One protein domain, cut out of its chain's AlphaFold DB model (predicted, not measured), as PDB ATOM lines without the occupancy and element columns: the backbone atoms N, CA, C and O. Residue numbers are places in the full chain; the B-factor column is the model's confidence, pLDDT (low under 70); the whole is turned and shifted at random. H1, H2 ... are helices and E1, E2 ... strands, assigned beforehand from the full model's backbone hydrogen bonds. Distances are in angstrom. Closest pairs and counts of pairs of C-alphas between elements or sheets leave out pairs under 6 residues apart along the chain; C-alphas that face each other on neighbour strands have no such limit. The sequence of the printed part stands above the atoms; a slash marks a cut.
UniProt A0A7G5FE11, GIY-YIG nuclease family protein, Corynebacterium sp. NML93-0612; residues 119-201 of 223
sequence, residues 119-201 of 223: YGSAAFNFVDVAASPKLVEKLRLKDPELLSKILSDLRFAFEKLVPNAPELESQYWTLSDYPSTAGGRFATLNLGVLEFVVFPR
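Overview. This is residues 119 to 201 of the 223 residues of the protein "GIY-YIG nuclease family protein" of Corynebacterium sp. NML93-0612 (UniProt A0A7G5FE11). A small antiparallel sheet of three strands has one long helix, H2, running lengthwise over one of its faces. The short H1 packs on the sheet near the beginning of H2, while the very short H3 only grazes the sheet near the other end of H2; residues 127 to 132 stick out. These are two layers, helices H1 and H2 on one face of a sheet. The printed part has 83 residues, mixed in class, with H1, H2, H3, E1, E2 and E3 along the chain and sheet order E1, E2, E3. It is compact, with a radius of gyration of the C-alphas of 12.6 A and spans of 33 by 25 by 21 A.

Arrangement. E1, residues 173 to 177, E2, residues 185 to 191, and E3, residues 194 to 200, form a meander, each strand the antiparallel neighbour of the one before. In the hairpin of E1 and E2, N 176 and O 188 are 2.8 A apart, within hydrogen-bond range; in that of E2 and E3, N 186 and O 199 are 2.7 A apart. H2, residues 144 to 161, lies over E2 and E3 at a height over the sheet of 10.2 A and runs along the strands, at 2 degrees to E2 on the local plane. H1, residues 134 to 139, is on the sheet; its closest C-alphas to E2 are Leu 135 and Phe 186, 6.0 A. H1 touches residues 146 to 147 of H2, closest at the C-alphas of Leu 139 and Leu 147, 5.8 A, at a steep tilt of 45 degrees, opposite ways. H3, residues 165 to 168, is close to H2 but not clearly touching; the closest C-alphas, Phe 158 and Ala 165, are 5.7 A apart. In H1 and H2 every O i to N i+4 pair is within hydrogen-bond range; H3 is too short for one.

Along the chain. H1 begins at C-alpha 134, (-9.123, -26.458, -47.053). H2 measures 24.7 A, E1 13.1 A, E2 16.5 A and E3 15.4 A, which ends at C-alpha 200, (-13.308, -17.072, -57.325).

Size, cuts and confidence. The C-alphas farthest apart, Ser 121 and Gly 183, are 36.3 A apart. The printed part has no cut and no long link. Residues 119 to 132 have pLDDT under 70.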
ATOM      1  N   TYR A 119       1.076  -0.209 -39.955       64.56
ATOM      2  CA  TYR A 119       0.422  -1.517 -39.941       64.56
ATOM      3  C   TYR A 119       1.126  -2.440 -38.944       64.56
ATOM      4  O   TYR A 119       2.355  -2.378 -38.835       64.56
ATOM      5  N   GLY A 120       0.351  -3.268 -38.231       56.09
ATOM      6  CA  GLY A 120       0.822  -4.217 -37.220       56.09
ATOM      7  C   GLY A 120       2.212  -4.764 -37.547       56.09
ATOM      8  O   GLY A 120       2.419  -5.420 -38.562       56.09
ATOM      9  N   SER A 121       3.189  -4.427 -36.703       51.78
ATOM     10  CA  SER A 121       4.619  -4.692 -36.945       51.78
ATOM     11  C   SER A 121       4.995  -6.182 -36.987       51.78
ATOM     12  O   SER A 121       6.139  -6.528 -37.287       51.78
ATOM     13  N   ALA A 122       4.044  -7.071 -36.697       56.75
ATOM     14  CA  ALA A 122       4.218  -8.510 -36.757       56.75
ATOM     15  C   ALA A 122       3.885  -9.031 -38.162       56.75
ATOM     16  O   ALA A 122       2.791  -8.819 -38.677       56.75
ATOM     17  N   ALA A 123       4.826  -9.756 -38.772       59.25
ATOM     18  CA  ALA A 123       4.568 -10.482 -40.011       59.25
ATOM     19  C   ALA A 123       3.355 -11.412 -39.832       59.25
ATOM     20  O   ALA A 123       3.332 -12.233 -38.910       59.25
ATOM     21  N   PHE A 124       2.355 -11.300 -40.711       62.47
ATOM     22  CA  PHE A 124       1.174 -12.155 -40.651       62.47
ATOM     23  C   PHE A 124       1.536 -13.563 -41.141       62.47
ATOM     24  O   PHE A 124       1.711 -13.816 -42.339       62.47
ATOM     25  N   ASN A 125       1.673 -14.501 -40.204       62.69
ATOM     26  CA  ASN A 125       2.018 -15.885 -40.506       62.69
ATOM     27  C   ASN A 125       0.764 -16.756 -40.591       62.69
ATOM     28  O   ASN A 125       0.213 -17.180 -39.584       62.69
ATOM     29  N   PHE A 126       0.396 -17.148 -41.811       59.75
ATOM     30  CA  PHE A 126      -0.663 -18.132 -42.089       59.75
ATOM     31  C   PHE A 126      -0.392 -19.551 -41.549       59.75
ATOM     32  O   PHE A 126      -1.173 -20.463 -41.811       59.75
ATOM     33  N   VAL A 127       0.751 -19.781 -40.896       51.91
ATOM     34  CA  VAL A 127       1.309 -21.125 -40.681       51.91
ATOM     35  C   VAL A 127       0.868 -21.755 -39.352       51.91
ATOM     36  O   VAL A 127       0.887 -22.976 -39.254       51.91
ATOM     37  N   ASP A 128       0.375 -20.978 -38.383       47.41
ATOM     38  CA  ASP A 128      -0.017 -21.486 -37.053       47.41
ATOM     39  C   ASP A 128      -1.534 -21.655 -36.871       47.41
ATOM     40  O   ASP A 128      -2.116 -21.290 -35.851       47.41
ATOM     41  N   VAL A 129      -2.198 -22.278 -37.848       44.97
ATOM     42  CA  VAL A 129      -3.544 -22.825 -37.634       44.97
ATOM     43  C   VAL A 129      -3.417 -24.342 -37.601       44.97
ATOM     44  O   VAL A 129      -3.102 -24.974 -38.606       44.97
ATOM     45  N   ALA A 130      -3.642 -24.933 -36.428       40.03
ATOM     46  CA  ALA A 130      -3.463 -26.355 -36.109       40.03
ATOM     47  C   ALA A 130      -4.308 -27.349 -36.952       40.03
ATOM     48  O   ALA A 130      -4.301 -28.552 -36.694       40.03
ATOM     49  N   ALA A 131      -5.006 -26.873 -37.985       55.53
ATOM     50  CA  ALA A 131      -5.637 -27.650 -39.040       55.53
ATOM     51  C   ALA A 131      -5.234 -27.039 -40.390       55.53
ATOM     52  O   ALA A 131      -5.342 -25.829 -40.578       55.53
ATOM     53  N   SER A 132      -4.766 -27.857 -41.336       63.50
ATOM     54  CA  SER A 132      -4.448 -27.362 -42.681       63.50
ATOM     55  C   SER A 132      -5.703 -26.734 -43.309       63.50
ATOM     56  O   SER A 132      -6.722 -27.418 -43.399       63.50
ATOM     57  N   PRO A 133      -5.668 -25.463 -43.753       81.75
ATOM     58  CA  PRO A 133      -6.816 -24.840 -44.405       81.75
ATOM     59  C   PRO A 133      -7.244 -25.635 -45.644       81.75
ATOM     60  O   PRO A 133      -6.395 -26.110 -46.406       81.75
ATOM     61  N   LYS A 134      -8.551 -25.747 -45.897       86.56
ATOM     62  CA  LYS A 134      -9.123 -26.458 -47.053       86.56
ATOM     63  C   LYS A 134      -8.547 -25.939 -48.360       86.56
ATOM     64  O   LYS A 134      -8.272 -26.733 -49.254       86.56
ATOM     65  N   LEU A 135      -8.332 -24.630 -48.485       87.31
ATOM     66  CA  LEU A 135      -7.637 -24.035 -49.623       87.31
ATOM     67  C   LEU A 135      -6.289 -24.720 -49.891       87.31
ATOM     68  O   LEU A 135      -6.019 -25.151 -51.016       87.31
ATOM     69  N   VAL A 136      -5.464 -24.843 -48.849       87.31
ATOM     70  CA  VAL A 136      -4.135 -25.458 -48.924       87.31
ATOM     71  C   VAL A 136      -4.270 -26.931 -49.284       87.31
ATOM     72  O   VAL A 136      -3.614 -27.386 -50.218       87.31
ATOM     73  N   GLU A 137      -5.158 -27.671 -48.620       88.94
ATOM     74  CA  GLU A 137      -5.391 -29.090 -48.915       88.94
ATOM     75  C   GLU A 137      -5.819 -29.328 -50.370       88.94
ATOM     76  O   GLU A 137      -5.356 -30.270 -51.015       88.94
ATOM     77  N   LYS A 138      -6.693 -28.473 -50.913       88.69
ATOM     78  CA  LYS A 138      -7.246 -28.631 -52.266       88.69
ATOM     79  C   LYS A 138      -6.273 -28.232 -53.368       88.69
ATOM     80  O   LYS A 138      -6.357 -28.803 -54.457       88.69
ATOM     81  N   LEU A 139      -5.393 -27.260 -53.121       88.62
ATOM     82  CA  LEU A 139      -4.511 -26.717 -54.156       88.62
ATOM     83  C   LEU A 139      -3.056 -27.168 -54.054       88.62
ATOM     84  O   LEU A 139      -2.411 -27.237 -55.093       88.62
ATOM     85  N   ARG A 140      -2.539 -27.539 -52.875       87.75
ATOM     86  CA  ARG A 140      -1.102 -27.828 -52.676       87.75
ATOM     87  C   ARG A 140      -0.531 -28.815 -53.698       87.75
ATOM     88  O   ARG A 140       0.593 -28.626 -54.145       87.75
ATOM     89  N   LEU A 141      -1.294 -29.847 -54.065       86.75
ATOM     90  CA  LEU A 141      -0.883 -30.839 -55.069       86.75
ATOM     91  C   LEU A 141      -1.447 -30.568 -56.469       86.75
ATOM     92  O   LEU A 141      -0.886 -31.042 -57.451       86.75
ATOM     93  N   LYS A 142      -2.575 -29.857 -56.566       91.00
ATOM     94  CA  LYS A 142      -3.304 -29.669 -57.826       91.00
ATOM     95  C   LYS A 142      -2.798 -28.468 -58.618       91.00
ATOM     96  O   LYS A 142      -2.708 -28.542 -59.837       91.00
ATOM     97  N   ASP A 143      -2.539 -27.367 -57.924       92.25
ATOM     98  CA  ASP A 143      -2.113 -26.096 -58.501       92.25
ATOM     99  C   ASP A 143      -1.319 -25.289 -57.449       92.25
ATOM    100  O   ASP A 143      -1.847 -24.364 -56.816       92.25
ATOM    101  N   PRO A 144      -0.058 -25.681 -57.182       89.88
ATOM    102  CA  PRO A 144       0.781 -25.020 -56.185       89.88
ATOM    103  C   PRO A 144       1.120 -23.570 -56.562       89.88
ATOM    104  O   PRO A 144       1.339 -22.744 -55.675       89.88
ATOM    105  N   GLU A 145       1.135 -23.243 -57.856       92.81
ATOM    106  CA  GLU A 145       1.392 -21.884 -58.331       92.81
ATOM    107  C   GLU A 145       0.223 -20.955 -57.985       92.81
ATOM    108  O   GLU A 145       0.432 -19.887 -57.404       92.81
ATOM    109  N   LEU A 146      -1.015 -21.377 -58.273       90.50
ATOM    110  CA  LEU A 146      -2.209 -20.629 -57.883       90.50
ATOM    111  C   LEU A 146      -2.304 -20.476 -56.364       90.50
ATOM    112  O   LEU A 146      -2.602 -19.386 -55.879       90.50
ATOM    113  N   LEU A 147      -2.012 -21.542 -55.610       90.50
ATOM    114  CA  LEU A 147      -1.971 -21.477 -54.149       90.50
ATOM    115  C   LEU A 147      -0.982 -20.408 -53.666       90.50
ATOM    116  O   LEU A 147      -1.336 -19.592 -52.819       90.50
ATOM    117  N   SER A 148       0.234 -20.387 -54.221       88.44
ATOM    118  CA  SER A 148       1.252 -19.397 -53.860       88.44
ATOM    119  C   SER A 148       0.803 -17.967 -54.164       88.44
ATOM    120  O   SER A 148       1.064 -17.072 -53.363       88.44
ATOM    121  N   LYS A 149       0.125 -17.743 -55.295       92.31
ATOM    122  CA  LYS A 149      -0.410 -16.424 -55.671       92.31
ATOM    123  C   LYS A 149      -1.483 -15.952 -54.689       92.31
ATOM    124  O   LYS A 149      -1.362 -14.860 -54.146       92.31
ATOM    125  N   ILE A 150      -2.456 -16.809 -54.372       91.44
ATOM    126  CA  ILE A 150      -3.526 -16.485 -53.414       91.44
ATOM    127  C   ILE A 150      -2.946 -16.154 -52.032       91.44
ATOM    128  O   ILE A 150      -3.332 -15.162 -51.420       91.44
ATOM    129  N   LEU A 151      -2.004 -16.964 -51.538       90.06
ATOM    130  CA  LEU A 151      -1.366 -16.722 -50.241       90.06
ATOM    131  C   LEU A 151      -0.532 -15.435 -50.230       90.06
ATOM    132  O   LEU A 151      -0.510 -14.738 -49.217       90.06
ATOM    133  N   SER A 152       0.133 -15.109 -51.341       89.50
ATOM    134  CA  SER A 152       0.878 -13.855 -51.491       89.50
ATOM    135  C   SER A 152      -0.048 -12.639 -51.429       89.50
ATOM    136  O   SER A 152       0.238 -11.694 -50.697       89.50
ATOM    137  N   ASP A 153      -1.174 -12.674 -52.142       91.62
ATOM    138  CA  ASP A 153      -2.144 -11.575 -52.157       91.62
ATOM    139  C   ASP A 153      -2.830 -11.406 -50.794       91.62
ATOM    140  O   ASP A 153      -2.985 -10.286 -50.308       91.62
ATOM    141  N   LEU A 154      -3.190 -12.512 -50.133       89.94
ATOM    142  CA  LEU A 154      -3.724 -12.473 -48.771       89.94
ATOM    143  C   LEU A 154      -2.701 -11.900 -47.784       89.94
ATOM    144  O   LEU A 154      -3.066 -11.078 -46.946       89.94
ATOM    145  N   ARG A 155      -1.423 -12.293 -47.884       87.31
ATOM    146  CA  ARG A 155      -0.352 -11.727 -47.051       87.31
ATOM    147  C   ARG A 155      -0.257 -10.224 -47.237       87.31
ATOM    148  O   ARG A 155      -0.260  -9.492 -46.256       87.31
ATOM    149  N   PHE A 156      -0.216  -9.774 -48.487       87.12
ATOM    150  CA  PHE A 156      -0.176  -8.354 -48.795       87.12
ATOM    151  C   PHE A 156      -1.381  -7.618 -48.193       87.12
ATOM    152  O   PHE A 156      -1.208  -6.569 -47.577       87.12
ATOM    153  N   ALA A 157      -2.587  -8.184 -48.304       88.56
ATOM    154  CA  ALA A 157      -3.785  -7.588 -47.722       88.56
ATOM    155  C   ALA A 157      -3.672  -7.423 -46.197       88.56
ATOM    156  O   ALA A 157      -3.928  -6.332 -45.691       88.56
ATOM    157  N   PHE A 158      -3.237  -8.448 -45.464       85.75
ATOM    158  CA  PHE A 158      -3.091  -8.344 -44.007       85.75
ATOM    159  C   PHE A 158      -1.930  -7.451 -43.564       85.75
ATOM    160  O   PHE A 158      -2.038  -6.786 -42.543       85.75
ATOM    161  N   GLU A 159      -0.834  -7.404 -44.321       82.81
ATOM    162  CA  GLU A 159       0.338  -6.599 -43.957       82.81
ATOM    163  C   GLU A 159       0.210  -5.121 -44.340       82.81
ATOM    164  O   GLU A 159       0.918  -4.285 -43.777       82.81
ATOM    165  N   LYS A 160      -0.610  -4.793 -45.348       81.81
ATOM    166  CA  LYS A 160      -0.647  -3.450 -45.955       81.81
ATOM    167  C   LYS A 160      -2.020  -2.804 -45.988       81.81
ATOM    168  O   LYS A 160      -2.091  -1.587 -46.122       81.81
ATOM    169  N   LEU A 161      -3.097  -3.584 -45.939       85.19
ATOM    170  CA  LEU A 161      -4.451  -3.067 -46.150       85.19
ATOM    171  C   LEU A 161      -5.307  -3.169 -44.892       85.19
ATOM    172  O   LEU A 161      -6.078  -2.251 -44.633       85.19
ATOM    173  N   VAL A 162      -5.172  -4.242 -44.112       85.12
ATOM    174  CA  VAL A 162      -5.963  -4.468 -42.895       85.12
ATOM    175  C   VAL A 162      -5.167  -4.009 -41.669       85.12
ATOM    176  O   VAL A 162      -4.105  -4.572 -41.397       85.12
ATOM    177  N   PRO A 163      -5.638  -3.004 -40.915       81.75
ATOM    178  CA  PRO A 163      -4.949  -2.563 -39.710       81.75
ATOM    179  C   PRO A 163      -5.078  -3.621 -38.610       81.75
ATOM    180  O   PRO A 163      -6.124  -4.256 -38.497       81.75
ATOM    181  N   ASN A 164      -4.018  -3.804 -37.812       81.44
ATOM    182  CA  ASN A 164      -3.976  -4.724 -36.663       81.44
ATOM    183  C   ASN A 164      -4.626  -6.087 -36.967       81.44
ATOM    184  O   ASN A 164      -5.515  -6.557 -36.256       81.44
ATOM    185  N   ALA A 165      -4.253  -6.672 -38.113       83.06
ATOM    186  CA  ALA A 165      -4.951  -7.825 -38.664       83.06
ATOM    187  C   ALA A 165      -5.090  -8.985 -37.658       83.06
ATOM    188  O   ALA A 165      -6.224  -9.402 -37.438       83.06
ATOM    189  N   PRO A 166      -4.033  -9.483 -36.986       81.69
ATOM    190  CA  PRO A 166      -4.194 -10.554 -36.000       81.69
ATOM    191  C   PRO A 166      -5.173 -10.220 -34.866       81.69
ATOM    192  O   PRO A 166      -5.940 -11.076 -34.437       81.69
ATOM    193  N   GLU A 167      -5.159  -8.978 -34.382       82.75
ATOM    194  CA  GLU A 167      -5.938  -8.552 -33.220       82.75
ATOM    195  C   GLU A 167      -7.421  -8.329 -33.547       82.75
ATOM    196  O   GLU A 167      -8.276  -8.486 -32.675       82.75
ATOM    197  N   LEU A 168      -7.736  -7.969 -34.797       85.81
ATOM    198  CA  LEU A 168      -9.090  -7.597 -35.227       85.81
ATOM    199  C   LEU A 168      -9.872  -8.723 -35.916       85.81
ATOM    200  O   LEU A 168     -10.987  -8.491 -36.409       85.81
ATOM    201  N   GLU A 169      -9.316  -9.937 -35.954       87.31
ATOM    202  CA  GLU A 169      -9.991 -11.103 -36.523       87.31
ATOM    203  C   GLU A 169     -11.323 -11.378 -35.807       87.31
ATOM    204  O   GLU A 169     -11.472 -11.205 -34.598       87.31
ATOM    205  N   SER A 170     -12.325 -11.816 -36.568       84.31
ATOM    206  CA  SER A 170     -13.707 -12.086 -36.147       84.31
ATOM    207  C   SER A 170     -14.526 -10.874 -35.696       84.31
ATOM    208  O   SER A 170     -15.752 -10.943 -35.743       84.31
ATOM    209  N   GLN A 171     -13.894  -9.768 -35.295       87.00
ATOM    210  CA  GLN A 171     -14.597  -8.537 -34.926       87.00
ATOM    211  C   GLN A 171     -14.811  -7.620 -36.131       87.00
ATOM    212  O   GLN A 171     -15.934  -7.186 -36.384       87.00
ATOM    213  N   TYR A 172     -13.748  -7.359 -36.896       87.56
ATOM    214  CA  TYR A 172     -13.790  -6.429 -38.033       87.56
ATOM    215  C   TYR A 172     -13.508  -7.108 -39.363       87.56
ATOM    216  O   TYR A 172     -13.879  -6.575 -40.412       87.56
ATOM    217  N   TRP A 173     -12.914  -8.300 -39.339       90.31
ATOM    218  CA  TRP A 173     -12.687  -9.075 -40.545       90.31
ATOM    219  C   TRP A 173     -12.804 -10.578 -40.323       90.31
ATOM    220  O   TRP A 173     -12.644 -11.081 -39.216       90.31
ATOM    221  N   THR A 174     -13.089 -11.307 -41.398       90.94
ATOM    222  CA  THR A 174     -13.071 -12.779 -41.416       90.94
ATOM    223  C   THR A 174     -12.505 -13.286 -42.736       90.94
ATOM    224  O   THR A 174     -12.690 -12.650 -43.776       90.94
ATOM    225  N   LEU A 175     -11.849 -14.447 -42.719       91.31
ATOM    226  CA  LEU A 175     -11.392 -15.133 -43.928       91.31
ATOM    227  C   LEU A 175     -12.208 -16.410 -44.150       91.31
ATOM    228  O   LEU A 175     -12.064 -17.401 -43.437       91.31
ATOM    229  N   SER A 176     -13.057 -16.407 -45.173       90.06
ATOM    230  CA  SER A 176     -13.782 -17.603 -45.596       90.06
ATOM    231  C   SER A 176     -12.853 -18.531 -46.374       90.06
ATOM    232  O   SER A 176     -12.400 -18.183 -47.466       90.06
ATOM    233  N   ASP A 177     -12.622 -19.732 -45.848       89.56
ATOM    234  CA  ASP A 177     -11.765 -20.755 -46.451       89.56
ATOM    235  C   ASP A 177     -12.564 -21.723 -47.341       89.56
ATOM    236  O   ASP A 177     -13.403 -22.505 -46.880       89.56
ATOM    237  N   TYR A 178     -12.296 -21.661 -48.646       89.31
ATOM    238  CA  TYR A 178     -12.885 -22.516 -49.675       89.31
ATOM    239  C   TYR A 178     -14.433 -22.591 -49.676       89.31
ATOM    240  O   TYR A 178     -14.996 -23.691 -49.773       89.31
ATOM    241  N   PRO A 179     -15.176 -21.466 -49.605       87.75
ATOM    242  CA  PRO A 179     -16.635 -21.510 -49.543       87.75
ATOM    243  C   PRO A 179     -17.259 -22.080 -50.831       87.75
ATOM    244  O   PRO A 179     -16.703 -22.008 -51.935       87.75
ATOM    245  N   SER A 180     -18.439 -22.686 -50.692       84.50
ATOM    246  CA  SER A 180     -19.203 -23.299 -51.790       84.50
ATOM    247  C   SER A 180     -20.247 -22.372 -52.422       84.50
ATOM    248  O   SER A 180     -20.804 -22.716 -53.463       84.50
ATOM    249  N   THR A 181     -20.507 -21.205 -51.833       78.31
ATOM    250  CA  THR A 181     -21.504 -20.234 -52.305       78.31
ATOM    251  C   THR A 181     -21.090 -19.554 -53.617       78.31
ATOM    252  O   THR A 181     -19.906 -19.470 -53.942       78.31
ATOM    253  N   ALA A 182     -22.078 -19.072 -54.387       72.19
ATOM    254  CA  ALA A 182     -21.895 -18.255 -55.599       72.19
ATOM    255  C   ALA A 182     -20.911 -18.836 -56.643       72.19
ATOM    256  O   ALA A 182     -19.981 -18.164 -57.080       72.19
ATOM    257  N   GLY A 183     -21.077 -20.108 -57.020       77.56
ATOM    258  CA  GLY A 183     -20.177 -20.787 -57.971       77.56
ATOM    259  C   GLY A 183     -18.838 -21.226 -57.366       77.56
ATOM    260  O   GLY A 183     -18.071 -21.951 -58.001       77.56
ATOM    261  N   GLY A 184     -18.599 -20.881 -56.100       86.00
ATOM    262  CA  GLY A 184     -17.461 -21.325 -55.327       86.00
ATOM    263  C   GLY A 184     -16.259 -20.392 -55.391       86.00
ATOM    264  O   GLY A 184     -15.923 -19.838 -56.437       86.00
ATOM    265  N   ARG A 185     -15.562 -20.260 -54.262       90.50
ATOM    266  CA  ARG A 185     -14.388 -19.387 -54.131       90.50
ATOM    267  C   ARG A 185     -13.273 -20.125 -53.406       90.50
ATOM    268  O   ARG A 185     -13.541 -20.960 -52.548       90.50
ATOM    269  N   PHE A 186     -12.032 -19.861 -53.780       92.12
ATOM    270  CA  PHE A 186     -10.850 -20.367 -53.096       92.12
ATOM    271  C   PHE A 186     -10.717 -19.753 -51.701       92.12
ATOM    272  O   PHE A 186     -10.533 -20.488 -50.738       92.12
ATOM    273  N   ALA A 187     -10.888 -18.435 -51.600       92.19
ATOM    274  CA  ALA A 187     -10.950 -17.707 -50.341       92.19
ATOM    275  C   ALA A 187     -11.733 -16.395 -50.505       92.19
ATOM    276  O   ALA A 187     -11.901 -15.887 -51.623       92.19
ATOM    277  N   THR A 188     -12.215 -15.841 -49.394       92.62
ATOM    278  CA  THR A 188     -12.811 -14.498 -49.352       92.62
ATOM    279  C   THR A 188     -12.431 -13.795 -48.060       92.62
ATOM    280  O   THR A 188     -12.801 -14.272 -46.991       92.62
ATOM    281  N   LEU A 189     -11.708 -12.681 -48.162       92.50
ATOM    282  CA  LEU A 189     -11.457 -11.776 -47.043       92.50
ATOM    283  C   LEU A 189     -12.622 -10.790 -46.946       92.50
ATOM    284  O   LEU A 189     -12.847 -10.009 -47.872       92.50
ATOM    285  N   ASN A 190     -13.352 -10.830 -45.838       91.12
ATOM    286  CA  ASN A 190     -14.460  -9.926 -45.548       91.12
ATOM    287  C   ASN A 190     -13.998  -8.860 -44.552       91.12
ATOM    288  O   ASN A 190     -13.413  -9.225 -43.536       91.12
ATOM    289  N   LEU A 191     -14.301  -7.586 -44.811       88.81
ATOM    290  CA  LEU A 191     -14.105  -6.462 -43.886       88.81
ATOM    291  C   LEU A 191     -15.475  -5.855 -43.560       88.81
ATOM    292  O   LEU A 191     -16.112  -5.242 -44.419       88.81
ATOM    293  N   GLY A 192     -15.967  -6.063 -42.339       84.69
ATOM    294  CA  GLY A 192     -17.337  -5.713 -41.964       84.69
ATOM    295  C   GLY A 192     -18.371  -6.360 -42.895       84.69
ATOM    296  O   GLY A 192     -18.504  -7.580 -42.937       84.69
ATOM    297  N   VAL A 193     -19.105  -5.539 -43.650       80.75
ATOM    298  CA  VAL A 193     -20.143  -5.997 -44.597       80.75
ATOM    299  C   VAL A 193     -19.647  -6.150 -46.041       80.75
ATOM    300  O   VAL A 193     -20.445  -6.448 -46.929       80.75
ATOM    301  N   LEU A 194     -18.358  -5.915 -46.298       85.56
ATOM    302  CA  LEU A 194     -17.776  -5.941 -47.638       85.56
ATOM    303  C   LEU A 194     -16.970  -7.226 -47.865       85.56
ATOM    304  O   LEU A 194     -16.042  -7.518 -47.112       85.56
ATOM    305  N   GLU A 195     -17.259  -7.945 -48.954       89.81
ATOM    306  CA  GLU A 195     -16.332  -8.938 -49.516       89.81
ATOM    307  C   GLU A 195     -15.163  -8.181 -50.174       89.81
ATOM    308  O   GLU A 195     -15.252  -7.758 -51.325       89.81
ATOM    309  N   PHE A 196     -14.092  -7.939 -49.415       90.62
ATOM    310  CA  PHE A 196     -13.010  -7.028 -49.792       90.62
ATOM    311  C   PHE A 196     -12.045  -7.637 -50.815       90.62
ATOM    312  O   PHE A 196     -11.754  -7.018 -51.835       90.62
ATOM    313  N   VAL A 197     -11.577  -8.868 -50.575       91.81
ATOM    314  CA  VAL A 197     -10.741  -9.616 -51.530       91.81
ATOM    315  C   VAL A 197     -11.387 -10.962 -51.809       91.81
ATOM    316  O   VAL A 197     -11.611 -11.760 -50.896       91.81
ATOM    317  N   VAL A 198     -11.676 -11.233 -53.083       91.56
ATOM    318  CA  VAL A 198     -12.375 -12.444 -53.523       91.56
ATOM    319  C   VAL A 198     -11.520 -13.212 -54.522       91.56
ATOM    320  O   VAL A 198     -11.163 -12.690 -55.574       91.56
ATOM    321  N   PHE A 199     -11.271 -14.490 -54.234       92.06
ATOM    322  CA  PHE A 199     -10.586 -15.409 -55.143       92.06
ATOM    323  C   PHE A 199     -11.597 -16.425 -55.692       92.06
ATOM    324  O   PHE A 199     -11.810 -17.466 -55.063       92.06
ATOM    325  N   PRO A 200     -12.289 -16.160 -56.811       91.44
ATOM    326  CA  PRO A 200     -13.308 -17.072 -57.325       91.44
ATOM    327  C   PRO A 200     -12.692 -18.332 -57.950       91.44
ATOM    328  O   PRO A 200     -11.565 -18.319 -58.443       91.44
ATOM    329  N   ARG A 201     -13.456 -19.433 -57.972       90.00
ATOM    330  CA  ARG A 201     -13.090 -20.639 -58.743       90.00
ATOM    331  C   ARG A 201     -13.496 -20.548 -60.210       90.00
ATOM    332  O   ARG A 201     -12.976 -21.284 -61.046       90.00
TER     333      ARG A 201